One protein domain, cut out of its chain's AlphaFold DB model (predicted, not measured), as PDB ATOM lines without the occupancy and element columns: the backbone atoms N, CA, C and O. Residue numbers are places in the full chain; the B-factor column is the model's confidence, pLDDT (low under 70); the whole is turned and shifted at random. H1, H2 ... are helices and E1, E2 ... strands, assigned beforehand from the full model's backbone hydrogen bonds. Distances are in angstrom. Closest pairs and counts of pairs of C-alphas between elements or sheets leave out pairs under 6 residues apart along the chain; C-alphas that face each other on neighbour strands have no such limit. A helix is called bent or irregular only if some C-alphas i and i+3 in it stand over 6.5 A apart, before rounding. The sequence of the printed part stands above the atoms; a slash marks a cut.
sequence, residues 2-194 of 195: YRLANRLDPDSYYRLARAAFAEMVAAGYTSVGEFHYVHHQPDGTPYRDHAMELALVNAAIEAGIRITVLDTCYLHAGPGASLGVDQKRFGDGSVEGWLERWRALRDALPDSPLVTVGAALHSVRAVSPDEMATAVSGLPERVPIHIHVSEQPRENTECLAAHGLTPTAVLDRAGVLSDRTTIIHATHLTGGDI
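Overview. This is residues 2 to 194 of the 195 residues of the protein "Formiminoglutamic iminohydrolase" of Cutibacterium acnes JCM 18918 (UniProt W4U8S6). A five-stranded parallel sheet, strongly twisted and curled like part of a barrel, forms a half-open wall with H2, H3, H5 and H6 side by side or crossing along one face. H8 grazes the sheet near E4 with H7 beyond it, while the short H1, H4 and H9 lie off the sheet. The 193 printed residues include nine helices and five strands, in order H1 H2 E1 H3 E2 H4 H5 E3 H6 E4 H7 H8 E5 H9; the sheet's order is E1 E2 E3 E4 E5, and the class is mixed. The whole is compact, with a radius of gyration of the C-alphas of 16.5 A and spans of 46 by 36 by 31 A.

Along the chain. The strands are E1, residues 31 to 36; E2, 66 to 73, 22.1 A; E3, 115 to 123, 24.2 A; E4, 145 to 149; and E5, 181 to 185. The helices are H1, 2 to 5; H2, 10 to 26, 23.9 A; H3, 48 to 63, 24.1 A; H4, 85 to 90; H5, 95 to 108, 19.7 A; H6, 129 to 138; H7, 153 to 163; H8, 167 to 173; and H9, 191 to 194. C-alpha 31 is at (-29.288, 34.192, 18.055) and C-alpha 185 at (-11.138, 38.896, 18.759).

Arrangement. N 34 and O 68 of E1 and E2 are 2.9 A apart, N 118 and O 69 of E3 and E2 2.8 A, N 146 and O 119 of E4 and E3 2.9 A, and N 184 and O 147 of E5 and E4 2.8 A, each within hydrogen-bond range. Four strand-helix-strand units, parallel neighbour strands joined through helices, have right-handed crossovers: E1, H3, E2; E2, H4 H5, E3; E3, H6, E4; and E4, H7 H8, E5. With H2, H3, H5 and H6 on one face, the sheet makes two layers, helices over strands. H3 is over E2 at a height over the sheet of 9.9 A. H2 touches H3 at a shallow tilt of 25 degrees, the same way, closest at the C-alphas of Arg 18 and Ala 59, 4.5 A. H3 touches H5 with residues 49 to 53 alone, at a steep tilt of 53 degrees; the closest C-alphas, of His 50 and Leu 105, are 6.4 A apart. H5, with residues 95 to 99 alone, touches H6 at a shallow tilt of 32 degrees, only just short of steep; the closest C-alphas, of Val 95 and Glu 131, are 5.9 A apart. H8 touches H6, closest at the C-alphas of Pro 129 and Val 170, 6.4 A, and H7, closest at those of Cys 159 and Pro 167, 6.1 A. The helix packing is part aligned, part crossed. H1 and H4 are close but not clearly touching, with the C-alphas of Tyr 2 and Asp 86 6.1 A apart, as are H8 and H9, with those of Thr 168 and Asp 193 6.0 A apart. Every O i to N i+4 pair is within hydrogen-bond range in H2, H5, H6, H7 and H8; H3 has 10 of 12 and H4 0 of 2, with 1 of 3 O i to N i+3 pairs, while H1 and H9 are too short for an i+4 pair. H3 and H4 are irregular: C-alphas 49 and 52 are 8.7 A apart, and 86 and 89 are 7.4 A apart.

Size, cuts and confidence. The C-alphas of Glu 62 and Gly 164, the two farthest apart, are 46.7 A from each other. The printed part has no cut, and the links E1 to H3 and E2 to H4, 11 residues each, are long. The mean pLDDT of the printed part is 97.3, and no printed residue is under 70.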
ATOM      1  N   TYR A   2      -8.725  19.723  20.501       86.44
ATOM      2  CA  TYR A   2      -8.729  18.629  19.499       86.44
ATOM      3  C   TYR A   2      -9.309  17.284  19.962       86.44
ATOM      4  O   TYR A   2     -10.070  16.654  19.237       86.44
ATOM      5  N   ARG A   3      -9.031  16.864  21.204       88.25
ATOM      6  CA  ARG A   3      -9.573  15.614  21.767       88.25
ATOM      7  C   ARG A   3     -11.106  15.537  21.722       88.25
ATOM      8  O   ARG A   3     -11.634  14.450  21.521       88.25
ATOM      9  N   LEU A   4     -11.807  16.648  21.961       89.56
ATOM     10  CA  LEU A   4     -13.270  16.675  21.900       89.56
ATOM     11  C   LEU A   4     -13.735  16.680  20.442       89.56
ATOM     12  O   LEU A   4     -14.532  15.825  20.078       89.56
ATOM     13  N   ALA A   5     -13.173  17.562  19.609       90.06
ATOM     14  CA  ALA A   5     -13.503  17.656  18.183       90.06
ATOM     15  C   ALA A   5     -13.361  16.301  17.457       90.06
ATOM     16  O   ALA A   5     -14.241  15.894  16.706       90.06
ATOM     17  N   ASN A   6     -12.312  15.534  17.766       90.44
ATOM     18  CA  ASN A   6     -12.076  14.216  17.167       90.44
ATOM     19  C   ASN A   6     -12.994  13.100  17.683       90.44
ATOM     20  O   ASN A   6     -12.971  12.001  17.138       90.44
ATOM     21  N   ARG A   7     -13.811  13.364  18.707       93.38
ATOM     22  CA  ARG A   7     -14.796  12.415  19.244       93.38
ATOM     23  C   ARG A   7     -16.236  12.769  18.894       93.38
ATOM     24  O   ARG A   7     -17.110  11.959  19.179       93.38
ATOM     25  N   LEU A   8     -16.476  13.956  18.339       96.06
ATOM     26  CA  LEU A   8     -17.806  14.348  17.898       96.06
ATOM     27  C   LEU A   8     -18.167  13.604  16.608       96.06
ATOM     28  O   LEU A   8     -17.381  13.515  15.661       96.06
ATOM     29  N   ASP A   9     -19.374  13.075  16.611       97.62
ATOM     30  CA  ASP A   9     -20.122  12.553  15.474       97.62
ATOM     31  C   ASP A   9     -21.457  13.323  15.390       97.62
ATOM     32  O   ASP A   9     -21.764  14.083  16.316       97.62
ATOM     33  N   PRO A  10     -22.259  13.166  14.324       98.31
ATOM     34  CA  PRO A  10     -23.502  13.924  14.181       98.31
ATOM     35  C   PRO A  10     -24.450  13.812  15.391       98.31
ATOM     36  O   PRO A  10     -24.967  14.821  15.869       98.31
ATOM     37  N   ASP A  11     -24.613  12.615  15.964       98.31
ATOM     38  CA  ASP A  11     -25.535  12.374  17.085       98.31
ATOM     39  C   ASP A  11     -25.057  13.019  18.394       98.31
ATOM     40  O   ASP A  11     -25.826  13.627  19.151       98.31
ATOM     41  N   SER A  12     -23.774  12.861  18.720       98.06
ATOM     42  CA  SER A  12     -23.167  13.493  19.892       98.06
ATOM     43  C   SER A  12     -23.088  15.005  19.733       98.06
ATOM     44  O   SER A  12     -23.293  15.713  20.722       98.06
ATOM     45  N   TYR A  13     -22.870  15.503  18.516       98.00
ATOM     46  CA  TYR A  13     -22.799  16.930  18.257       98.00
ATOM     47  C   TYR A  13     -24.169  17.595  18.367       98.00
ATOM     48  O   TYR A  13     -24.281  18.589  19.078       98.00
ATOM     49  N   TYR A  14     -25.224  16.993  17.808       98.75
ATOM     50  CA  TYR A  14     -26.603  17.450  18.007       98.75
ATOM     51  C   TYR A  14     -26.965  17.517  19.499       98.75
ATOM     52  O   TYR A  14     -27.453  18.542  19.973       98.75
ATOM     53  N   ARG A  15     -26.670  16.468  20.286       98.56
ATOM     54  CA  ARG A  15     -26.964  16.470  21.734       98.56
ATOM     55  C   ARG A  15     -26.215  17.568  22.487       98.56
ATOM     56  O   ARG A  15     -26.808  18.206  23.357       98.56
ATOM     57  N   LEU A  16     -24.934  17.764  22.170       98.19
ATOM     58  CA  LEU A  16     -24.101  18.803  22.776       98.19
ATOM     59  C   LEU A  16     -24.613  20.200  22.411       98.19
ATOM     60  O   LEU A  16     -24.848  21.015  23.301       98.19
ATOM     61  N   ALA A  17     -24.826  20.451  21.120       98.56
ATOM     62  CA  ALA A  17     -25.299  21.726  20.600       98.56
ATOM     63  C   ALA A  17     -26.672  22.083  21.164       98.56
ATOM     64  O   ALA A  17     -26.883  23.201  21.612       98.56
ATOM     65  N   ARG A  18     -27.586  21.113  21.251       98.69
ATOM     66  CA  ARG A  18     -28.918  21.325  21.821       98.69
ATOM     67  C   ARG A  18     -28.853  21.780  23.277       98.69
ATOM     68  O   ARG A  18     -29.578  22.692  23.659       98.69
ATOM     69  N   ALA A  19     -27.994  21.154  24.085       98.62
ATOM     70  CA  ALA A  19     -27.796  21.566  25.472       98.62
ATOM     71  C   ALA A  19     -27.213  22.987  25.552       98.62
ATOM     72  O   ALA A  19     -27.780  23.835  26.235       98.62
ATOM     73  N   ALA A  20     -26.154  23.270  24.787       98.62
ATOM     74  CA  ALA A  20     -25.521  24.589  24.756       98.62
ATOM     75  C   ALA A  20     -26.485  25.692  24.282       98.62
ATOM     76  O   ALA A  20     -26.584  26.746  24.902       98.62
ATOM     77  N   PHE A  21     -27.252  25.445  23.221       98.81
ATOM     78  CA  PHE A  21     -28.229  26.393  22.696       98.81
ATOM     79  C   PHE A  21     -29.406  26.604  23.650       98.81
ATOM     80  O   PHE A  21     -29.855  27.737  23.809       98.81
ATOM     81  N   ALA A  22     -29.873  25.564  24.348       98.75
ATOM     82  CA  ALA A  22     -30.883  25.723  25.393       98.75
ATOM     83  C   ALA A  22     -30.369  26.585  26.561       98.75
ATOM     84  O   ALA A  22     -31.103  27.436  27.061       98.75
ATOM     85  N   GLU A  23     -29.104  26.420  26.964       98.81
ATOM     86  CA  GLU A  23     -28.463  27.282  27.965       98.81
ATOM     87  C   GLU A  23     -28.346  28.733  27.478       98.81
ATOM     88  O   GLU A  23     -28.659  29.658  28.227       98.81
ATOM     89  N   MET A  24     -27.973  28.948  26.213       98.81
ATOM     90  CA  MET A  24     -27.943  30.278  25.599       98.81
ATOM     91  C   MET A  24     -29.321  30.950  25.638       98.81
ATOM     92  O   MET A  24     -29.431  32.101  26.064       98.81
ATOM     93  N   VAL A  25     -30.374  30.227  25.253       98.69
ATOM     94  CA  VAL A  25     -31.755  30.731  25.301       98.69
ATOM     95  C   VAL A  25     -32.175  31.046  26.734       98.69
ATOM     96  O   VAL A  25     -32.714  32.122  26.988       98.69
ATOM     97  N   ALA A  26     -31.875  30.164  27.692       98.62
ATOM     98  CA  ALA A  26     -32.154  30.402  29.108       98.62
ATOM     99  C   ALA A  26     -31.401  31.627  29.665       98.62
ATOM    100  O   ALA A  26     -31.910  32.311  30.552       98.62
ATOM    101  N   ALA A  27     -30.221  31.934  29.120       98.75
ATOM    102  CA  ALA A  27     -29.436  33.124  29.441       98.75
ATOM    103  C   ALA A  27     -29.879  34.393  28.679       98.75
ATOM    104  O   ALA A  27     -29.316  35.464  28.903       98.75
ATOM    105  N   GLY A  28     -30.883  34.303  27.800       98.62
ATOM    106  CA  GLY A  28     -31.451  35.438  27.065       98.62
ATOM    107  C   GLY A  28     -30.852  35.691  25.679       98.62
ATOM    108  O   GLY A  28     -31.239  36.661  25.020       98.62
ATOM    109  N   TYR A  29     -29.948  34.837  25.189       98.75
ATOM    110  CA  TYR A  29     -29.502  34.904  23.798       98.75
ATOM    111  C   TYR A  29     -30.610  34.415  22.864       98.75
ATOM    112  O   TYR A  29     -31.199  33.357  23.065       98.75
ATOM    113  N   THR A  30     -30.876  35.172  21.799       98.44
ATOM    114  CA  THR A  30     -31.908  34.823  20.802       98.44
ATOM    115  C   THR A  30     -31.324  34.456  19.439       98.44
ATOM    116  O   THR A  30     -32.058  34.127  18.503       98.44
ATOM    117  N   SER A  31     -30.001  34.540  19.284       98.62
ATOM    118  CA  SER A  31     -29.288  34.192  18.055       98.62
ATOM    119  C   SER A  31     -27.870  33.721  18.363       98.62
ATOM    120  O   SER A  31     -27.282  34.160  19.351       98.62
ATOM    121  N   VAL A  32     -27.328  32.867  17.499       98.75
ATOM    122  CA  VAL A  32     -25.952  32.368  17.556       98.75
ATOM    123  C   VAL A  32     -25.327  32.375  16.160       98.75
ATOM    124  O   VAL A  32     -25.947  31.945  15.187       98.75
ATOM    125  N   GLY A  33     -24.101  32.891  16.058       98.62
ATOM    126  CA  GLY A  33     -23.226  32.665  14.910       98.62
ATOM    127  C   GLY A  33     -22.333  31.473  15.222       98.62
ATOM    128  O   GLY A  33     -21.357  31.621  15.954       98.62
ATOM    129  N   GLU A  34     -22.693  30.296  14.724       98.62
ATOM    130  CA  GLU A  34     -21.961  29.059  14.989       98.62
ATOM    131  C   GLU A  34     -20.763  28.982  14.037       98.62
ATOM    132  O   GLU A  34     -20.920  28.658  12.860       98.62
ATOM    133  N   PHE A  35     -19.572  29.318  14.545       98.69
ATOM    134  CA  PHE A  35     -18.295  29.212  13.827       98.69
ATOM    135  C   PHE A  35     -17.894  27.737  13.702       98.69
ATOM    136  O   PHE A  35     -17.192  27.186  14.553       98.69
ATOM    137  N   HIS A  36     -18.396  27.078  12.658       98.38
ATOM    138  CA  HIS A  36     -18.355  25.628  12.523       98.38
ATOM    139  C   HIS A  36     -17.204  25.175  11.620       98.38
ATOM    140  O   HIS A  36     -17.186  25.503  10.434       98.38
ATOM    141  N   TYR A  37     -16.272  24.391  12.176       98.00
ATOM    142  CA  TYR A  37     -15.089  23.881  11.467       98.00
ATOM    143  C   TYR A  37     -14.888  22.358  11.571       98.00
ATOM    144  O   TYR A  37     -13.812  21.858  11.260       98.00
ATOM    145  N   VAL A  38     -15.877  21.588  12.046       97.81
ATOM    146  CA  VAL A  38     -15.760  20.119  12.193       97.81
ATOM    147  C   VAL A  38     -16.664  19.415  11.181       97.81
ATOM    148  O   VAL A  38     -17.754  18.971  11.527       97.81
ATOM    149  N   HIS A  39     -16.190  19.292   9.942       97.94
ATOM    150  CA  HIS A  39     -17.015  18.920   8.785       97.94
ATOM    151  C   HIS A  39     -17.002  17.425   8.459       97.94
ATOM    152  O   HIS A  39     -18.016  16.833   8.094       97.94
ATOM    153  N   HIS A  40     -15.833  16.795   8.556       98.06
ATOM    154  CA  HIS A  40     -15.606  15.442   8.038       98.06
ATOM    155  C   HIS A  40     -15.503  14.419   9.167       98.06
ATOM    156  O   HIS A  40     -15.519  14.794  10.333       98.06
ATOM    157  N   GLN A  41     -15.379  13.130   8.861       97.19
ATOM    158  CA  GLN A  41     -15.045  12.045   9.794       97.19
ATOM    159  C   GLN A  41     -13.617  12.176  10.350       97.19
ATOM    160  O   GLN A  41     -12.836  12.940   9.786       97.19
ATOM    161  N   PRO A  42     -13.237  11.457  11.433       94.88
ATOM    162  CA  PRO A  42     -11.907  11.560  12.054       94.88
ATOM    163  C   PRO A  42     -10.709  11.402  11.119       94.88
ATOM    164  O   PRO A  42      -9.651  11.972  11.372       94.88
ATOM    165  N   ASP A  43     -10.868  10.645  10.040       94.25
ATOM    166  CA  ASP A  43      -9.837  10.424   9.029       94.25
ATOM    167  C   ASP A  43      -9.802  11.497   7.923       94.25
ATOM    168  O   ASP A  43      -8.889  11.477   7.098       94.25
ATOM    169  N   GLY A  44     -10.743  12.447   7.939       96.06
ATOM    170  CA  GLY A  44     -10.934  13.479   6.919       96.06
ATOM    171  C   GLY A  44     -11.938  13.098   5.827       96.06
ATOM    172  O   GLY A  44     -12.178  13.898   4.931       96.06
ATOM    173  N   THR A  45     -12.548  11.908   5.870       96.69
ATOM    174  CA  THR A  45     -13.554  11.525   4.864       96.69
ATOM    175  C   THR A  45     -14.867  12.292   5.075       96.69
ATOM    176  O   THR A  45     -15.347  12.361   6.207       96.69
ATOM    177  N   PRO A  46     -15.490  12.875   4.035       97.38
ATOM    178  CA  PRO A  46     -16.732  13.628   4.208       97.38
ATOM    179  C   PRO A  46     -17.871  12.776   4.785       97.38
ATOM    180  O   PRO A  46     -18.032  11.606   4.425       97.38
ATOM    181  N   TYR A  47     -18.700  13.372   5.647       97.38
ATOM    182  CA  TYR A  47     -20.008  12.796   5.958       97.38
ATOM    183  C   TYR A  47     -20.964  12.978   4.775       97.38
ATOM    184  O   TYR A  47     -20.813  13.892   3.967       97.38
ATOM    185  N   ARG A  48     -21.980  12.113   4.691       93.75
ATOM    186  CA  ARG A  48     -23.090  12.303   3.747       93.75
ATOM    187  C   ARG A  48     -23.948  13.490   4.174       93.75
ATOM    188  O   ARG A  48     -24.083  13.740   5.371       93.75
ATOM    189  N   ASP A  49     -24.524  14.169   3.187       93.62
ATOM    190  CA  ASP A  49     -25.606  15.144   3.351       93.62
ATOM    191  C   ASP A  49     -25.339  16.233   4.408       93.62
ATOM    192  O   ASP A  49     -26.266  16.683   5.070       93.62
ATOM    193  N   HIS A  50     -24.078  16.644   4.606       97.75
ATOM    194  CA  HIS A  50     -23.701  17.656   5.607       97.75
ATOM    195  C   HIS A  50     -24.180  17.322   7.034       97.75
ATOM    196  O   HIS A  50     -24.683  18.173   7.769       97.75
ATOM    197  N   ALA A  51     -24.066  16.049   7.436       98.38
ATOM    198  CA  ALA A  51     -24.625  15.568   8.700       98.38
ATOM    199  C   ALA A  51     -24.129  16.328   9.950       98.38
ATOM    200  O   ALA A  51     -24.871  16.426  10.927       98.38
ATOM    201  N   MET A  52     -22.903  16.866   9.942       98.44
ATOM    202  CA  MET A  52     -22.361  17.641  11.067       98.44
ATOM    203  C   MET A  52     -23.024  19.018  11.177       98.44
ATOM    204  O   MET A  52     -23.434  19.426  12.264       98.44
ATOM    205  N   GLU A  53     -23.181  19.710  10.055       98.62
ATOM    206  CA  GLU A  53     -23.838  21.010   9.971       98.62
ATOM    207  C   GLU A  53     -25.340  20.890  10.265       98.62
ATOM    208  O   GLU A  53     -25.895  21.666  11.045       98.62
ATOM    209  N   LEU A  54     -26.006  19.872   9.711       98.62
ATOM    210  CA  LEU A  54     -27.429  19.631   9.959       98.62
ATOM    211  C   LEU A  54     -27.715  19.246  11.416       98.62
ATOM    212  O   LEU A  54     -28.767  19.607  11.944       98.62
ATOM    213  N   ALA A  55     -26.786  18.571  12.100       98.69
ATOM    214  CA  ALA A  55     -26.902  18.303  13.533       98.69
ATOM    215  C   ALA A  55     -26.994  19.603  14.355       98.69
ATOM    216  O   ALA A  55     -27.851  19.714  15.236       98.69
ATOM    217  N   LEU A  56     -26.172  20.609  14.034       98.50
ATOM    218  CA  LEU A  56     -26.222  21.938  14.658       98.50
ATOM    219  C   LEU A  56     -27.529  22.668  14.347       98.50
ATOM    220  O   LEU A  56     -28.171  23.214  15.244       98.50
ATOM    221  N   VAL A  57     -27.944  22.656  13.080       98.75
ATOM    222  CA  VAL A  57     -29.163  23.339  12.626       98.75
ATOM    223  C   VAL A  57     -30.402  22.766  13.302       98.75
ATOM    224  O   VAL A  57     -31.217  23.518  13.837       98.75
ATOM    225  N   ASN A  58     -30.522  21.440  13.349       98.69
ATOM    226  CA  ASN A  58     -31.638  20.770  14.010       98.69
ATOM    227  C   ASN A  58     -31.656  21.058  15.516       98.69
ATOM    228  O   ASN A  58     -32.720  21.318  16.079       98.69
ATOM    229  N   ALA A  59     -30.486  21.082  16.162       98.75
ATOM    230  CA  ALA A  59     -30.370  21.462  17.566       98.75
ATOM    231  C   ALA A  59     -30.819  22.911  17.819       98.75
ATOM    232  O   ALA A  59     -31.510  23.172  18.804       98.75
ATOM    233  N   ALA A  60     -30.457  23.849  16.938       98.75
ATOM    234  CA  ALA A  60     -30.844  25.253  17.057       98.75
ATOM    235  C   ALA A  60     -32.353  25.461  16.871       98.75
ATOM    236  O   ALA A  60     -32.976  26.169  17.665       98.75
ATOM    237  N   ILE A  61     -32.951  24.797  15.873       98.56
ATOM    238  CA  ILE A  61     -34.400  24.824  15.634       98.56
ATOM    239  C   ILE A  61     -35.155  24.286  16.853       98.56
ATOM    240  O   ILE A  61     -36.101  24.927  17.306       98.56
ATOM    241  N   GLU A  62     -34.730  23.150  17.417       98.56
ATOM    242  CA  GLU A  62     -35.373  22.580  18.609       98.56
ATOM    243  C   GLU A  62     -35.227  23.480  19.840       98.56
ATOM    244  O   GLU A  62     -36.186  23.655  20.591       98.56
ATOM    245  N   ALA A  63     -34.051  24.077  20.042       98.44
ATOM    246  CA  ALA A  63     -33.830  25.030  21.128       98.44
ATOM    247  C   ALA A  63     -34.592  26.355  20.925       98.44
ATOM    248  O   ALA A  63     -34.742  27.124  21.875       98.44
ATOM    249  N   GLY A  64     -35.073  26.636  19.710       98.12
ATOM    250  CA  GLY A  64     -35.758  27.880  19.367       98.12
ATOM    251  C   GLY A  64     -34.822  29.088  19.239       98.12
ATOM    252  O   GLY A  64     -35.272  30.223  19.404       98.12
ATOM    253  N   ILE A  65     -33.532  28.872  18.948       98.75
ATOM    254  CA  ILE A  65     -32.546  29.940  18.721       98.75
ATOM    255  C   ILE A  65     -32.301  30.132  17.220       98.75
ATOM    256  O   ILE A  65     -32.217  29.165  16.465       98.75
ATOM    257  N   ARG A  66     -32.169  31.385  16.762       98.88
ATOM    258  CA  ARG A  66     -31.751  31.650  15.375       98.88
ATOM    259  C   ARG A  66     -30.277  31.298  15.207       98.88
ATOM    260  O   ARG A  66     -29.456  31.750  16.002       98.88
ATOM    261  N   ILE A  67     -29.935  30.562  14.162       98.81
ATOM    262  CA  ILE A  67     -28.564  30.156  13.866       98.81
ATOM    263  C   ILE A  67     -28.103  30.740  12.534       98.81
ATOM    264  O   ILE A  67     -28.769  30.614  11.508       98.81
ATOM    265  N   THR A  68     -26.928  31.365  12.552       98.81
ATOM    266  CA  THR A  68     -26.105  31.543  11.356       98.81
ATOM    267  C   THR A  68     -24.998  30.502  11.406       98.81
ATOM    268  O   THR A  68     -24.103  30.612  12.243       98.81
ATOM    269  N   VAL A  69     -25.069  29.480  10.554       98.62
ATOM    270  CA  VAL A  69     -23.993  28.488  10.429       98.62
ATOM    271  C   VAL A  69     -22.885  29.129   9.608       98.62
ATOM    272  O   VAL A  69     -23.052  29.363   8.412       98.62
ATOM    273  N   LEU A  70     -21.781  29.474  10.262       98.81
ATOM    274  CA  LEU A  70     -20.599  30.051   9.633       98.81
ATOM    275  C   LEU A  70     -19.692  28.899   9.219       98.81
ATOM    276  O   LEU A  70     -18.858  28.426   9.994       98.81
ATOM    277  N   ASP A  71     -19.917  28.415   8.004       98.69
ATOM    278  CA  ASP A  71     -19.179  27.286   7.463       98.69
ATOM    279  C   ASP A  71     -17.727  27.680   7.157       98.69
ATOM    280  O   ASP A  71     -17.476  28.637   6.417       98.69
ATOM    281  N   THR A  72     -16.775  26.991   7.789       98.75
ATOM    282  CA  THR A  72     -15.394  27.472   7.898       98.75
ATOM    283  C   THR A  72     -14.462  26.874   6.847       98.75
ATOM    284  O   THR A  72     -14.318  25.663   6.734       98.75
ATOM    285  N   CYS A  73     -13.712  27.737   6.162       98.81
ATOM    286  CA  CYS A  73     -12.533  27.372   5.390       98.81
ATOM    287  C   CYS A  73     -11.318  27.212   6.322       98.81
ATOM    288  O   CYS A  73     -10.897  28.176   6.977       98.81
ATOM    289  N   TYR A  74     -10.744  26.006   6.374       98.69
ATOM    290  CA  TYR A  74      -9.553  25.677   7.164       98.69
ATOM    291  C   TYR A  74      -8.611  24.784   6.346       98.69
ATOM    292  O   TYR A  74      -8.834  23.584   6.227       98.69
ATOM    293  N   LEU A  75      -7.524  25.337   5.809       98.44
ATOM    294  CA  LEU A  75      -6.666  24.622   4.849       98.44
ATOM    295  C   LEU A  75      -5.254  24.342   5.372       98.44
ATOM    296  O   LEU A  75      -4.632  23.363   4.963       98.44
ATOM    297  N   HIS A  76      -4.771  25.143   6.326       97.88
ATOM    298  CA  HIS A  76      -3.391  25.075   6.817       97.88
ATOM    299  C   HIS A  76      -3.305  25.023   8.346       97.88
ATOM    300  O   HIS A  76      -4.122  25.601   9.059       97.88
ATOM    301  N   ALA A  77      -2.279  24.355   8.882       96.00
ATOM    302  CA  ALA A  77      -1.997  24.341  10.327       96.00
ATOM    303  C   ALA A  77      -1.286  25.626  10.813       96.00
ATOM    304  O   ALA A  77      -1.156  25.892  12.013       96.00
ATOM    305  N   GLY A  78      -0.792  26.403   9.859       94.94
ATOM    306  CA  GLY A  78      -0.008  27.620   9.992       94.94
ATOM    307  C   GLY A  78       0.458  28.047   8.597       94.94
ATOM    308  O   GLY A  78       0.324  27.258   7.658       94.94
ATOM    309  N   PRO A  79       1.033  29.248   8.438       91.81
ATOM    310  CA  PRO A  79       1.479  29.718   7.130       91.81
ATOM    311  C   PRO A  79       2.410  28.705   6.436       91.81
ATOM    312  O   PRO A  79       3.484  28.388   6.948       91.81
ATOM    313  N   GLY A  80       1.973  28.161   5.295       88.12
ATOM    314  CA  GLY A  80       2.713  27.167   4.501       88.12
ATOM    315  C   GLY A  80       2.781  25.747   5.087       88.12
ATOM    316  O   GLY A  80       3.510  24.911   4.554       88.12
ATOM    317  N   ALA A  81       2.057  25.455   6.170       94.88
ATOM    318  CA  ALA A  81       2.092  24.163   6.852       94.88
ATOM    319  C   ALA A  81       0.839  23.326   6.567       94.88
ATOM    320  O   ALA A  81      -0.286  23.761   6.821       94.88
ATOM    321  N   SER A  82       1.035  22.079   6.132       95.94
ATOM    322  CA  SER A  82      -0.057  21.119   5.946       95.94
ATOM    323  C   SER A  82      -0.778  20.794   7.256       95.94
ATOM    324  O   SER A  82      -0.182  20.821   8.335       95.94
ATOM    325  N   LEU A  83      -2.057  20.428   7.148       96.50
ATOM    326  CA  LEU A  83      -2.870  20.004   8.286       96.50
ATOM    327  C   LEU A  83      -2.265  18.797   9.007       96.50
ATOM    328  O   LEU A  83      -1.885  17.794   8.398       96.50
ATOM    329  N   GLY A  84      -2.224  18.887  10.334       94.62
ATOM    330  CA  GLY A  84      -1.901  17.764  11.198       94.62
ATOM    331  C   GLY A  84      -3.037  16.744  11.262       94.62
ATOM    332  O   GLY A  84      -4.167  16.997  10.844       94.62
ATOM    333  N   VAL A  85      -2.749  15.582  11.855       92.81
ATOM    334  CA  VAL A  85      -3.727  14.491  12.022       92.81
ATOM    335  C   VAL A  85      -4.996  14.973  12.726       92.81
ATOM    336  O   VAL A  85      -6.093  14.632  12.297       92.81
ATOM    337  N   ASP A  86      -4.851  15.819  13.744       92.56
ATOM    338  CA  ASP A  86      -5.976  16.334  14.524       92.56
ATOM    339  C   ASP A  86      -6.817  17.403  13.800       92.56
ATOM    340  O   ASP A  86      -7.882  17.761  14.294       92.56
ATOM    341  N   GLN A  87      -6.349  17.919  12.657       95.62
ATOM    342  CA  GLN A  87      -7.014  18.971  11.876       95.62
ATOM    343  C   GLN A  87      -7.637  18.439  10.580       95.62
ATOM    344  O   GLN A  87      -8.340  19.174   9.894       95.62
ATOM    345  N   LYS A  88      -7.407  17.164  10.236       94.50
ATOM    346  CA  LYS A  88      -7.893  16.558   8.985       94.50
ATOM    347  C   LYS A  88      -9.392  16.722   8.775       94.50
ATOM    348  O   LYS A  88      -9.833  16.877   7.647       94.50
ATOM    349  N   ARG A  89     -10.174  16.701   9.858       96.94
ATOM    350  CA  ARG A  89     -11.636  16.810   9.786       96.94
ATOM    351  C   ARG A  89     -12.144  18.197   9.386       96.94
ATOM    352  O   ARG A  89     -13.349  18.354   9.218       96.94
ATOM    353  N   PHE A  90     -11.259  19.191   9.345       97.81
ATOM    354  CA  PHE A  90     -11.618  20.595   9.154       97.81
ATOM    355  C   PHE A  90     -11.404  21.060   7.716       97.81
ATOM    356  O   PHE A  90     -11.938  22.095   7.339       97.81
ATOM    357  N   GLY A  91     -10.573  20.349   6.948       96.69
ATOM    358  CA  GLY A  91     -10.081  20.839   5.671       96.69
ATOM    359  C   GLY A  91     -10.648  20.113   4.468       96.69
ATOM    360  O   GLY A  91     -10.679  18.889   4.423       96.69
ATOM    361  N   ASP A  92     -10.951  20.906   3.447       97.75
ATOM    362  CA  ASP A  92     -11.492  20.471   2.158       97.75
ATOM    363  C   ASP A  92     -10.417  20.250   1.083       97.75
ATOM    364  O   ASP A  92     -10.710  20.079  -0.098       97.75
ATOM    365  N   GLY A  93      -9.141  20.303   1.472       97.25
ATOM    366  CA  GLY A  93      -7.991  20.162   0.575       97.25
ATOM    367  C   GLY A  93      -7.674  21.406  -0.263       97.25
ATOM    368  O   GLY A  93      -6.498  21.661  -0.513       97.25
ATOM    369  N   SER A  94      -8.673  22.202  -0.653       98.44
ATOM    370  CA  SER A  94      -8.483  23.506  -1.301       98.44
ATOM    371  C   SER A  94      -9.643  24.468  -1.025       98.44
ATOM    372  O   SER A  94     -10.703  24.070  -0.534       98.44
ATOM    373  N   VAL A  95      -9.454  25.744  -1.370       98.75
ATOM    374  CA  VAL A  95     -10.513  26.759  -1.277       98.75
ATOM    375  C   VAL A  95     -11.679  26.464  -2.228       98.75
ATOM    376  O   VAL A  95     -12.828  26.720  -1.885       98.75
ATOM    377  N   GLU A  96     -11.419  25.873  -3.394       98.75
ATOM    378  CA  GLU A  96     -12.458  25.438  -4.332       98.75
ATOM    379  C   GLU A  96     -13.286  24.291  -3.758       98.75
ATOM    380  O   GLU A  96     -14.510  24.330  -3.866       98.75
ATOM    381  N   GLY A  97     -12.634  23.315  -3.112       98.62
ATOM    382  CA  GLY A  97     -13.322  22.225  -2.415       98.62
ATOM    383  C   GLY A  97     -14.222  22.753  -1.298       98.62
ATOM    384  O   GLY A  97     -15.384  22.363  -1.190       98.62
ATOM    385  N   TRP A  98     -13.727  23.728  -0.531       98.81
ATOM    386  CA  TRP A  98     -14.535  24.417   0.473       98.81
ATOM    387  C   TRP A  98     -15.718  25.179  -0.153       98.81
ATOM    388  O   TRP A  98     -16.846  25.034   0.304       98.81
ATOM    389  N   LEU A  99     -15.510  25.942  -1.233       98.81
ATOM    390  CA  LEU A  99     -16.586  26.661  -1.930       98.81
ATOM    391  C   LEU A  99     -17.649  25.712  -2.509       98.81
ATOM    392  O   LEU A  99     -18.832  26.054  -2.533       98.81
ATOM    393  N   GLU A 100     -17.246  24.540  -3.002       98.56
ATOM    394  CA  GLU A 100     -18.168  23.488  -3.441       98.56
ATOM    395  C   GLU A 100     -19.010  22.980  -2.267       98.56
ATOM    396  O   GLU A 100     -20.243  22.997  -2.351       98.56
ATOM    397  N   ARG A 101     -18.368  22.631  -1.144       98.50
ATOM    398  CA  ARG A 101     -19.062  22.188   0.072       98.50
ATOM    399  C   ARG A 101     -19.991  23.266   0.628       98.50
ATOM    400  O   ARG A 101     -21.121  22.954   0.984       98.50
ATOM    401  N   TRP A 102     -19.568  24.527   0.638       98.75
ATOM    402  CA  TRP A 102     -20.373  25.658   1.100       98.75
ATOM    403  C   TRP A 102     -21.664  25.814   0.280       98.75
ATOM    404  O   TRP A 102     -22.749  26.001   0.835       98.75
ATOM    405  N   ARG A 103     -21.574  25.701  -1.054       98.62
ATOM    406  CA  ARG A 103     -22.746  25.774  -1.947       98.62
ATOM    407  C   ARG A 103     -23.680  24.587  -1.736       98.62
ATOM    408  O   ARG A 103     -24.887  24.792  -1.650       98.62
ATOM    409  N   ALA A 104     -23.125  23.383  -1.609       98.44
ATOM    410  CA  ALA A 104     -23.904  22.183  -1.324       98.44
ATOM    411  C   ALA A 104     -24.614  22.278   0.040       98.44
ATOM    412  O   ALA A 104     -25.797  21.956   0.131       98.44
ATOM    413  N   LEU A 105     -23.945  22.823   1.065       98.62
ATOM    414  CA  LEU A 105     -24.544  23.067   2.375       98.62
ATOM    415  C   LEU A 105     -25.717  24.035   2.263       98.62
ATOM    416  O   LEU A 105     -26.800  23.725   2.749       98.62
ATOM    417  N   ARG A 106     -25.526  25.187   1.607       97.94
ATOM    418  CA  ARG A 106     -26.598  26.170   1.389       97.94
ATOM    419  C   ARG A 106     -27.845  25.513   0.795       97.94
ATOM    420  O   ARG A 106     -28.946  25.831   1.231       97.94
ATOM    421  N   ASP A 107     -27.665  24.625  -0.177       97.56
ATOM    422  CA  ASP A 107     -28.765  23.954  -0.871       97.56
ATOM    423  C   ASP A 107     -29.392  22.817  -0.029       97.56
ATOM    424  O   ASP A 107     -30.548  22.459  -0.245       97.56
ATOM    425  N   ALA A 108     -28.655  22.269   0.944       97.50
ATOM    426  CA  ALA A 108     -29.112  21.218   1.857       97.50
ATOM    427  C   ALA A 108     -29.809  21.744   3.126       97.50
ATOM    428  O   ALA A 108     -30.489  20.980   3.817       97.50
ATOM    429  N   LEU A 109     -29.631  23.025   3.469       97.81
ATOM    430  CA  LEU A 109     -30.247  23.614   4.657       97.81
ATOM    431  C   LEU A 109     -31.780  23.661   4.544       97.81
ATOM    432  O   LEU A 109     -32.322  23.899   3.465       97.81
ATOM    433  N   PRO A 110     -32.504  23.472   5.663       96.88
ATOM    434  CA  PRO A 110     -33.955  23.560   5.660       96.88
ATOM    435  C   PRO A 110     -34.417  24.994   5.380       96.88
ATOM    436  O   PRO A 110     -33.841  25.955   5.893       96.88
ATOM    437  N   ASP A 111     -35.523  25.127   4.646       96.06
ATOM    438  CA  ASP A 111     -36.222  26.402   4.485       96.06
ATOM    439  C   ASP A 111     -36.900  26.788   5.810       96.06
ATOM    440  O   ASP A 111     -37.999  26.337   6.143       96.06
ATOM    441  N   SER A 112     -36.181  27.553   6.630       97.25
ATOM    442  CA  SER A 112     -36.604  27.965   7.964       97.25
ATOM    443  C   SER A 112     -36.171  29.403   8.240       97.25
ATOM    444  O   SER A 112     -34.999  29.733   8.052       97.25
ATOM    445  N   PRO A 113     -37.049  30.255   8.803       96.94
ATOM    446  CA  PRO A 113     -36.686  31.623   9.175       96.94
ATOM    447  C   PRO A 113     -35.678  31.686  10.336       96.94
ATOM    448  O   PRO A 113     -35.194  32.766  10.672       96.94
ATOM    449  N   LEU A 114     -35.387  30.553  10.988       98.12
ATOM    450  CA  LEU A 114     -34.392  30.464  12.055       98.12
ATOM    451  C   LEU A 114     -32.976  30.203  11.537       98.12
ATOM    452  O   LEU A 114     -32.045  30.272  12.334       98.12
ATOM    453  N   VAL A 115     -32.805  29.879  10.254       98.62
ATOM    454  CA  VAL A 115     -31.546  29.358   9.718       98.62
ATOM    455  C   VAL A 115     -30.996  30.298   8.656       98.62
ATOM    456  O   VAL A 115     -31.697  30.763   7.764       98.62
ATOM    457  N   THR A 116     -29.709  30.595   8.752       98.38
ATOM    458  CA  THR A 116     -28.956  31.340   7.743       98.38
ATOM    459  C   THR A 116     -27.604  30.668   7.551       98.38
ATOM    460  O   THR A 116     -27.005  30.192   8.515       98.38
ATOM    461  N   VAL A 117     -27.106  30.632   6.316       98.38
ATOM    462  CA  VAL A 117     -25.724  30.233   6.034       98.38
ATOM    463  C   VAL A 117     -24.847  31.470   5.904       98.38
ATOM    464  O   VAL A 117     -25.149  32.399   5.153       98.38
ATOM    465  N   GLY A 118     -23.766  31.481   6.668       98.69
ATOM    466  CA  GLY A 118     -22.655  32.403   6.524       98.69
ATOM    467  C   GLY A 118     -21.404  31.660   6.069       98.69
ATOM    468  O   GLY A 118     -21.418  30.447   5.863       98.69
ATOM    469  N   ALA A 119     -20.308  32.383   5.922       98.81
ATOM    470  CA  ALA A 119     -18.996  31.808   5.677       98.81
ATOM    471  C   ALA A 119     -18.040  32.212   6.795       98.81
ATOM    472  O   ALA A 119     -18.176  33.279   7.398       98.81
ATOM    473  N   ALA A 120     -17.039  31.383   7.043       98.88
ATOM    474  CA  ALA A 120     -15.907  31.756   7.863       98.88
ATOM    475  C   ALA A 120     -14.593  31.409   7.169       98.88
ATOM    476  O   ALA A 120     -14.463  30.381   6.519       98.88
ATOM    477  N   LEU A 121     -13.596  32.268   7.329       98.69
ATOM    478  CA  LEU A 121     -12.208  31.978   6.990       98.69
ATOM    479  C   LEU A 121     -11.502  31.814   8.329       98.69
ATOM    480  O   LEU A 121     -11.503  32.763   9.107       98.69
ATOM    481  N   HIS A 122     -10.960  30.634   8.657       98.44
ATOM    482  CA  HIS A 122     -10.611  30.352  10.056       98.44
ATOM    483  C   HIS A 122      -9.693  31.420  10.674       98.44
ATOM    484  O   HIS A 122      -9.972  31.914  11.762       98.44
ATOM    485  N   SER A 123      -8.591  31.750   9.992       98.25
ATOM    486  CA  SER A 123      -7.607  32.768  10.400       98.25
ATOM    487  C   SER A 123      -6.566  32.961   9.293       98.25
ATOM    488  O   SER A 123      -6.399  32.063   8.465       98.25
ATOM    489  N   VAL A 124      -5.752  34.020   9.368       97.25
ATOM    490  CA  VAL A 124      -4.557  34.211   8.507       97.25
ATOM    491  C   VAL A 124      -3.518  33.088   8.616       97.25
ATOM    492  O   VAL A 124      -2.643  32.953   7.771       97.25
ATOM    493  N   ARG A 125      -3.602  32.256   9.661       97.38
ATOM    494  CA  ARG A 125      -2.755  31.066   9.812       97.38
ATOM    495  C   ARG A 125      -3.225  29.895   8.957       97.38
ATOM    496  O   ARG A 125      -2.414  29.052   8.596       97.38
ATOM    497  N   ALA A 126      -4.532  29.801   8.741       97.69
ATOM    498  CA  ALA A 126      -5.194  28.608   8.222       97.69
ATOM    499  C   ALA A 126      -5.678  28.773   6.780       97.69
ATOM    500  O   ALA A 126      -6.035  27.782   6.149       97.69
ATOM    501  N   VAL A 127      -5.687  30.002   6.271       98.25
ATOM    502  CA  VAL A 127      -6.048  30.350   4.898       98.25
ATOM    503  C   VAL A 127      -5.040  31.401   4.435       98.25
ATOM    504  O   VAL A 127      -4.803  32.380   5.139       98.25
ATOM    505  N   SER A 128      -4.390  31.178   3.299       97.25
ATOM    506  CA  SER A 128      -3.426  32.123   2.730       97.25
ATOM    507  C   SER A 128      -4.132  33.340   2.111       97.25
ATOM    508  O   SER A 128      -5.316  33.254   1.785       97.25
ATOM    509  N   PRO A 129      -3.433  34.471   1.893       97.50
ATOM    510  CA  PRO A 129      -4.049  35.668   1.314       97.50
ATOM    511  C   PRO A 129      -4.715  35.419  -0.051       97.50
ATOM    512  O   PRO A 129      -5.804  35.926  -0.308       97.50
ATOM    513  N   ASP A 130      -4.096  34.599  -0.905       98.12
ATOM    514  CA  ASP A 130      -4.624  34.290  -2.239       98.12
ATOM    515  C   ASP A 130      -5.862  33.378  -2.157       98.12
ATOM    516  O   ASP A 130      -6.843  33.580  -2.873       98.12
ATOM    517  N   GLU A 131      -5.867  32.407  -1.236       98.56
ATOM    518  CA  GLU A 131      -7.049  31.584  -0.954       98.56
ATOM    519  C   GLU A 131      -8.186  32.429  -0.368       98.56
ATOM    520  O   GLU A 131      -9.337  32.249  -0.754       98.56
ATOM    521  N   MET A 132      -7.890  33.392   0.510       98.56
ATOM    522  CA  MET A 132      -8.895  34.322   1.034       98.56
ATOM    523  C   MET A 132      -9.526  35.160  -0.085       98.56
ATOM    524  O   MET A 132     -10.749  35.276  -0.139       98.56
ATOM    525  N   ALA A 133      -8.719  35.693  -1.008       98.50
ATOM    526  CA  ALA A 133      -9.222  36.456  -2.150       98.50
ATOM    527  C   ALA A 133     -10.125  35.602  -3.061       98.50
ATOM    528  O   ALA A 133     -11.195  36.050  -3.492       98.50
ATOM    529  N   THR A 134      -9.738  34.346  -3.307       98.75
ATOM    530  CA  THR A 134     -10.556  33.370  -4.045       98.75
ATOM    531  C   THR A 134     -11.858  33.054  -3.310       98.75
ATOM    532  O   THR A 134     -12.924  33.043  -3.928       98.75
ATOM    533  N   ALA A 135     -11.804  32.854  -1.992       98.50
ATOM    534  CA  ALA A 135     -12.975  32.603  -1.162       98.50
ATOM    535  C   ALA A 135     -13.976  33.764  -1.227       98.50
ATOM    536  O   ALA A 135     -15.147  33.548  -1.534       98.50
ATOM    537  N   VAL A 136     -13.513  35.000  -1.004       98.00
ATOM    538  CA  VAL A 136     -14.351  36.210  -1.064       98.00
ATOM    539  C   VAL A 136     -15.009  36.351  -2.436       98.00
ATOM    540  O   VAL A 136     -16.216  36.574  -2.512       98.00
ATOM    541  N   SER A 137     -14.243  36.152  -3.510       97.94
ATOM    542  CA  SER A 137     -14.747  36.253  -4.887       97.94
ATOM    543  C   SER A 137     -15.733  35.135  -5.249       97.94
ATOM    544  O   SER A 137     -16.603  35.319  -6.099       97.94
ATOM    545  N   GLY A 138     -15.596  33.958  -4.632       98.25
ATOM    546  CA  GLY A 138     -16.434  32.788  -4.890       98.25
ATOM    547  C   GLY A 138     -17.756  32.756  -4.118       98.25
ATOM    548  O   GLY A 138     -18.632  31.948  -4.462       98.25
ATOM    549  N   LEU A 139     -17.899  33.600  -3.091       98.44
ATOM    550  CA  LEU A 139     -19.093  33.720  -2.256       98.44
ATOM    551  C   LEU A 139     -20.078  34.770  -2.805       98.44
ATOM    552  O   LEU A 139     -19.660  35.800  -3.329       98.44
ATOM    553  N   PRO A 140     -21.398  34.594  -2.599       97.62
ATOM    554  CA  PRO A 140     -22.376  35.637  -2.904       97.62
ATOM    555  C   PRO A 140     -22.097  36.936  -2.136       97.62
ATOM    556  O   PRO A 140     -21.718  36.884  -0.967       97.62
ATOM    557  N   GLU A 141     -22.367  38.090  -2.754       94.81
ATOM    558  CA  GLU A 141     -21.998  39.432  -2.258       94.81
ATOM    559  C   GLU A 141     -22.504  39.778  -0.850       94.81
ATOM    560  O   GLU A 141     -21.902  40.606  -0.177       94.81
ATOM    561  N   ARG A 142     -23.596  39.159  -0.387       95.06
ATOM    562  CA  ARG A 142     -24.258  39.507   0.884       95.06
ATOM    563  C   ARG A 142     -24.077  38.481   2.002       95.06
ATOM    564  O   ARG A 142     -24.648  38.658   3.073       95.06
ATOM    565  N   VAL A 143     -23.338  37.398   1.765       97.81
ATOM    566  CA  VAL A 143     -23.144  36.344   2.777       97.81
ATOM    567  C   VAL A 143     -22.259  36.878   3.913       97.81
ATOM    568  O   VAL A 143     -21.166  37.353   3.630       97.81
ATOM    569  N   PRO A 144     -22.648  36.816   5.193       98.31
ATOM    570  CA  PRO A 144     -21.766  37.275   6.266       98.31
ATOM    571  C   PRO A 144     -20.477  36.441   6.298       98.31
ATOM    572  O   PRO A 144     -20.534  35.220   6.144       98.31
ATOM    573  N   ILE A 145     -19.328  37.097   6.475       98.75
ATOM    574  CA  ILE A 145     -18.007  36.460   6.577       98.75
ATOM    575  C   ILE A 145     -17.467  36.679   7.987       98.75
ATOM    576  O   ILE A 145     -17.451  37.801   8.479       98.75
ATOM    577  N   HIS A 146     -17.024  35.624   8.659       98.88
ATOM    578  CA  HIS A 146     -16.353  35.725   9.956       98.88
ATOM    579  C   HIS A 146     -14.905  35.244   9.856       98.88
ATOM    580  O   HIS A 146     -14.593  34.334   9.091       98.88
ATOM    581  N   ILE A 147     -14.008  35.837  10.641       98.75
ATOM    582  CA  ILE A 147     -12.602  35.420  10.686       98.75
ATOM    583  C   ILE A 147     -11.978  35.745  12.043       98.75
ATOM    584  O   ILE A 147     -12.179  36.839  12.570       98.75
ATOM    585  N   HIS A 148     -11.214  34.805  12.607       98.75
ATOM    586  CA  HIS A 148     -10.374  35.081  13.772       98.75
ATOM    587  C   HIS A 148      -9.154  35.896  13.348       98.75
ATOM    588  O   HIS A 148      -8.434  35.513  12.420       98.75
ATOM    589  N   VAL A 149      -8.927  37.020  14.030       98.12
ATOM    590  CA  VAL A 149      -7.832  37.942  13.717       98.12
ATOM    591  C   VAL A 149      -7.192  38.449  14.995       98.12
ATOM    592  O   VAL A 149      -7.861  38.954  15.895       98.12
ATOM    593  N   SER A 150      -5.868  38.377  15.043       97.44
ATOM    594  CA  SER A 150      -5.024  38.972  16.072       97.44
ATOM    595  C   SER A 150      -5.399  38.563  17.504       97.44
ATOM    596  O   SER A 150      -5.273  39.337  18.458       97.44
ATOM    597  N   GLU A 151      -5.856  37.319  17.677       97.81
ATOM    598  CA  GLU A 151      -6.238  36.786  18.988       97.81
ATOM    599  C   GLU A 151      -5.021  36.655  19.910       97.81
ATOM    600  O   GLU A 151      -5.086  37.020  21.082       97.81
ATOM    601  N   GLN A 152      -3.894  36.164  19.381       97.25
ATOM    602  CA  GLN A 152      -2.681  35.873  20.145       97.25
ATOM    603  C   GLN A 152      -1.457  36.598  19.560       97.25
ATOM    604  O   GLN A 152      -1.283  36.595  18.341       97.25
ATOM    605  N   PRO A 153      -0.513  37.100  20.384       97.38
ATOM    606  CA  PRO A 153       0.708  37.757  19.887       97.38
ATOM    607  C   PRO A 153       1.548  36.879  18.949       97.38
ATOM    608  O   PRO A 153       2.222  37.364  18.037       97.38
ATOM    609  N   ARG A 154       1.496  35.559  19.167       96.12
ATOM    610  CA  ARG A 154       2.159  34.566  18.322       96.12
ATOM    611  C   ARG A 154       1.621  34.578  16.891       96.12
ATOM    612  O   ARG A 154       2.417  34.453  15.967       96.12
ATOM    613  N   GLU A 155       0.313  34.743  16.703       97.06
ATOM    614  CA  GLU A 155      -0.276  34.873  15.367       97.06
ATOM    615  C   GLU A 155       0.305  36.079  14.634       97.06
ATOM    616  O   GLU A 155       0.779  35.922  13.514       97.06
ATOM    617  N   ASN A 156       0.351  37.246  15.282       97.56
ATOM    618  CA  ASN A 156       0.898  38.457  14.668       97.56
ATOM    619  C   ASN A 156       2.367  38.270  14.266       97.56
ATOM    620  O   ASN A 156       2.767  38.689  13.184       97.56
ATOM    621  N   THR A 157       3.160  37.615  15.117       97.38
ATOM    622  CA  THR A 157       4.579  37.351  14.844       97.38
ATOM    623  C   THR A 157       4.754  36.405  13.654       97.38
ATOM    624  O   THR A 157       5.570  36.669  12.773       97.38
ATOM    625  N   GLU A 158       3.982  35.316  13.598       96.75
ATOM    626  CA  GLU A 158       4.039  34.357  12.488       96.75
ATOM    627  C   GLU A 158       3.495  34.958  11.181       96.75
ATOM    628  O   GLU A 158       4.086  34.742  10.125       96.75
ATOM    629  N   CYS A 159       2.436  35.768  11.246       97.06
ATOM    630  CA  CYS A 159       1.895  36.505  10.103       97.06
ATOM    631  C   CYS A 159       2.921  37.496   9.542       97.06
ATOM    632  O   CYS A 159       3.169  37.517   8.336       97.06
ATOM    633  N   LEU A 160       3.582  38.263  10.415       97.12
ATOM    634  CA  LEU A 160       4.625  39.199  10.010       97.12
ATOM    635  C   LEU A 160       5.811  38.469   9.370       97.12
ATOM    636  O   LEU A 160       6.315  38.910   8.342       97.12
ATOM    637  N   ALA A 161       6.235  37.339   9.939       97.25
ATOM    638  CA  ALA A 161       7.320  36.538   9.378       97.25
ATOM    639  C   ALA A 161       6.969  35.947   8.000       97.25
ATOM    640  O   ALA A 161       7.830  35.893   7.124       97.25
ATOM    641  N   ALA A 162       5.720  35.514   7.803       96.62
ATOM    642  CA  ALA A 162       5.274  34.885   6.562       96.62
ATOM    643  C   ALA A 162       4.936  35.889   5.449       96.62
ATOM    644  O   ALA A 162       5.173  35.612   4.273       96.62
ATOM    645  N   HIS A 163       4.369  37.044   5.802       95.62
ATOM    646  CA  HIS A 163       3.759  37.963   4.837       95.62
ATOM    647  C   HIS A 163       4.325  39.383   4.881       95.62
ATOM    648  O   HIS A 163       4.009  40.182   4.003       95.62
ATOM    649  N   GLY A 164       5.140  39.723   5.885       97.06
ATOM    650  CA  GLY A 164       5.625  41.088   6.099       97.06
ATOM    651  C   GLY A 164       4.533  42.076   6.525       97.06
ATOM    652  O   GLY A 164       4.762  43.280   6.492       97.06
ATOM    653  N   LEU A 165       3.355  41.579   6.916       97.12
ATOM    654  CA  LEU A 165       2.154  42.362   7.212       97.12
ATOM    655  C   LEU A 165       1.523  41.921   8.542       97.12
ATOM    656  O   LEU A 165       1.700  40.779   8.976       97.12
ATOM    657  N   THR A 166       0.760  42.817   9.171       97.81
ATOM    658  CA  THR A 166      -0.144  42.456  10.276       97.81
ATOM    659  C   THR A 166      -1.283  41.568   9.754       97.81
ATOM    660  O   THR A 166      -1.596  41.621   8.560       97.81
ATOM    661  N   PRO A 167      -1.952  40.775  10.615       98.12
ATOM    662  CA  PRO A 167      -3.128  40.008  10.204       98.12
ATOM    663  C   PRO A 167      -4.214  40.864   9.538       98.12
ATOM    664  O   PRO A 167      -4.760  40.470   8.511       98.12
ATOM    665  N   THR A 168      -4.481  42.063  10.063       97.88
ATOM    666  CA  THR A 168      -5.464  42.990   9.487       97.88
ATOM    667  C   THR A 168      -5.042  43.487   8.105       97.88
ATOM    668  O   THR A 168      -5.853  43.463   7.185       97.88
ATOM    669  N   ALA A 169      -3.770  43.852   7.913       97.56
ATOM    670  CA  ALA A 169      -3.265  44.267   6.603       97.56
ATOM    671  C   ALA A 169      -3.266  43.119   5.574       97.56
ATOM    672  O   ALA A 169      -3.439  43.355   4.378       97.56
ATOM    673  N   VAL A 170      -3.111  41.865   6.017       98.06
ATOM    674  CA  VAL A 170      -3.327  40.693   5.154       98.06
ATOM    675  C   VAL A 170      -4.782  40.615   4.692       98.06
ATOM    676  O   VAL A 170      -5.021  40.380   3.509       98.06
ATOM    677  N   LEU A 171      -5.743  40.837   5.594       98.06
ATOM    678  CA  LEU A 171      -7.165  40.796   5.248       98.06
ATOM    679  C   LEU A 171      -7.552  41.902   4.269       98.06
ATOM    680  O   LEU A 171      -8.298  41.638   3.328       98.06
ATOM    681  N   ASP A 172      -7.031  43.111   4.478       97.25
ATOM    682  CA  ASP A 172      -7.240  44.248   3.580       97.25
ATOM    683  C   ASP A 172      -6.728  43.925   2.171       97.25
ATOM    684  O   ASP A 172      -7.475  43.968   1.193       97.25
ATOM    685  N   ARG A 173      -5.477  43.451   2.077       96.56
ATOM    686  CA  ARG A 173      -4.871  43.029   0.809       96.56
ATOM    687  C   ARG A 173      -5.668  41.926   0.107       96.56
ATOM    688  O   ARG A 173      -5.718  41.909  -1.121       96.56
ATOM    689  N   ALA A 174      -6.240  40.993   0.864       97.50
ATOM    690  CA  ALA A 174      -7.039  39.894   0.330       97.50
ATOM    691  C   ALA A 174      -8.491  40.293  -0.008       97.50
ATOM    692  O   ALA A 174      -9.251  39.455  -0.490       97.50
ATOM    693  N   GLY A 175      -8.895  41.544   0.244       97.25
ATOM    694  CA  GLY A 175     -10.258  42.025   0.000       97.25
ATOM    695  C   GLY A 175     -11.298  41.475   0.981       97.25
ATOM    696  O   GLY A 175     -12.489  41.485   0.684       97.25
ATOM    697  N   VAL A 176     -10.868  40.971   2.142       97.75
ATOM    698  CA  VAL A 176     -11.760  40.385   3.154       97.75
ATOM    699  C   VAL A 176     -12.447  41.472   3.983       97.75
ATOM    700  O   VAL A 176     -13.567  41.268   4.451       97.75
ATOM    701  N   LEU A 177     -11.813  42.632   4.180       96.44
ATOM    702  CA  LEU A 177     -12.386  43.723   4.973       96.44
ATOM    703  C   LEU A 177     -13.531  44.408   4.216       96.44
ATOM    704  O   LEU A 177     -13.337  45.000   3.158       96.44
ATOM    705  N   SER A 178     -14.743  44.311   4.763       96.12
ATOM    706  CA  SER A 178     -15.959  44.923   4.219       96.12
ATOM    707  C   SER A 178     -17.061  44.973   5.286       96.12
ATOM    708  O   SER A 178     -16.897  44.440   6.385       96.12
ATOM    709  N   ASP A 179     -18.197  45.591   4.966       96.75
ATOM    710  CA  ASP A 179     -19.359  45.726   5.858       96.75
ATOM    711  C   ASP A 179     -20.050  44.393   6.212       96.75
ATOM    712  O   ASP A 179     -20.771  44.308   7.206       96.75
ATOM    713  N   ARG A 180     -19.806  43.339   5.429       97.19
ATOM    714  CA  ARG A 180     -20.276  41.964   5.665       97.19
ATOM    715  C   ARG A 180     -19.318  41.120   6.508       97.19
ATOM    716  O   ARG A 180     -19.626  39.950   6.751       97.19
ATOM    717  N   THR A 181     -18.170  41.665   6.914       98.25
ATOM    718  CA  THR A 181     -17.129  40.911   7.618       98.25
ATOM    719  C   THR A 181     -17.113  41.221   9.112       98.25
ATOM    720  O   THR A 181     -16.904  42.358   9.526       98.25
ATOM    721  N   THR A 182     -17.247  40.183   9.936       98.56
ATOM    722  CA  THR A 182     -17.044  40.254  11.386       98.56
ATOM    723  C   THR A 182     -15.633  39.792  11.736       98.56
ATOM    724  O   THR A 182     -15.271  38.629  11.532       98.56
ATOM    725  N   ILE A 183     -14.851  40.695  12.324       98.06
ATOM    726  CA  ILE A 183     -13.511  40.406  12.837       98.06
ATOM    727  C   ILE A 183     -13.626  39.895  14.273       98.06
ATOM    728  O   ILE A 183     -13.998  40.636  15.182       98.06
ATOM    729  N   ILE A 184     -13.328  38.614  14.480       98.31
ATOM    730  CA  ILE A 184     -13.408  37.972  15.791       98.31
ATOM    731  C   ILE A 184     -12.087  38.182  16.541       98.31
ATOM    732  O   ILE A 184     -11.001  38.012  15.983       98.31
ATOM    733  N   HIS A 185     -12.207  38.517  17.828       98.25
ATOM    734  CA  HIS A 185     -11.138  38.896  18.759       98.25
ATOM    735  C   HIS A 185     -10.581  40.299  18.540       98.25
ATOM    736  O   HIS A 185     -10.873  41.175  19.350       98.25
ATOM    737  N   ALA A 186      -9.783  40.505  17.484       97.25
ATOM    738  CA  ALA A 186      -9.089  41.768  17.228       97.25
ATOM    739  C   ALA A 186      -8.317  42.294  18.462       97.25
ATOM    740  O   ALA A 186      -8.315  43.486  18.760       97.25
ATOM    741  N   THR A 187      -7.684  41.392  19.218       98.00
ATOM    742  CA  THR A 187      -7.137  41.714  20.546       98.00
ATOM    743  C   THR A 187      -5.829  42.506  20.472       98.00
ATOM    744  O   THR A 187      -5.598  43.389  21.295       98.00
ATOM    745  N   HIS A 188      -4.958  42.196  19.507       97.56
ATOM    746  CA  HIS A 188      -3.594  42.741  19.426       97.56
ATOM    747  C   HIS A 188      -3.382  43.618  18.186       97.56
ATOM    748  O   HIS A 188      -2.368  43.494  17.495       97.56
ATOM    749  N   LEU A 189      -4.342  44.500  17.906       97.00
ATOM    750  CA  LEU A 189      -4.248  45.457  16.806       97.00
ATOM    751  C   LEU A 189      -3.196  46.537  17.072       97.00
ATOM    752  O   LEU A 189      -3.011  47.006  18.197       97.00
ATOM    753  N   THR A 190      -2.522  46.965  16.011       95.75
ATOM    754  CA  THR A 190      -1.692  48.169  16.014       95.75
ATOM    755  C   THR A 190      -2.548  49.410  15.765       95.75
ATOM    756  O   THR A 190      -3.674  49.321  15.283       95.75
ATOM    757  N   GLY A 191      -2.002  50.600  16.035       96.00
ATOM    758  CA  GLY A 191      -2.691  51.850  15.699       96.00
ATOM    759  C   GLY A 191      -2.989  51.993  14.201       96.00
ATOM    760  O   GLY A 191      -4.006  52.572  13.849       96.00
ATOM    761  N   GLY A 192      -2.142  51.430  13.330       93.88
ATOM    762  CA  GLY A 192      -2.371  51.428  11.882       93.88
ATOM    763  C   GLY A 192      -3.479  50.475  11.433       93.88
ATOM    764  O   GLY A 192      -4.083  50.721  10.401       93.88
ATOM    765  N   ASP A 193      -3.787  49.436  12.215       94.75
ATOM    766  CA  ASP A 193      -4.874  48.498  11.897       94.75
ATOM    767  C   ASP A 193      -6.269  49.078  12.209       94.75
ATOM    768  O   ASP A 193      -7.273  48.493  11.812       94.75
ATOM    769  N   ILE A 194      -6.337  50.185  12.959       93.50
ATOM    770  CA  ILE A 194      -7.582  50.828  13.422       93.50
ATOM    771  C   ILE A 194      -7.818  52.183  12.719       93.50
ATOM    772  O   ILE A 194      -8.888  52.773  12.868       93.50
TER     773      ILE A 194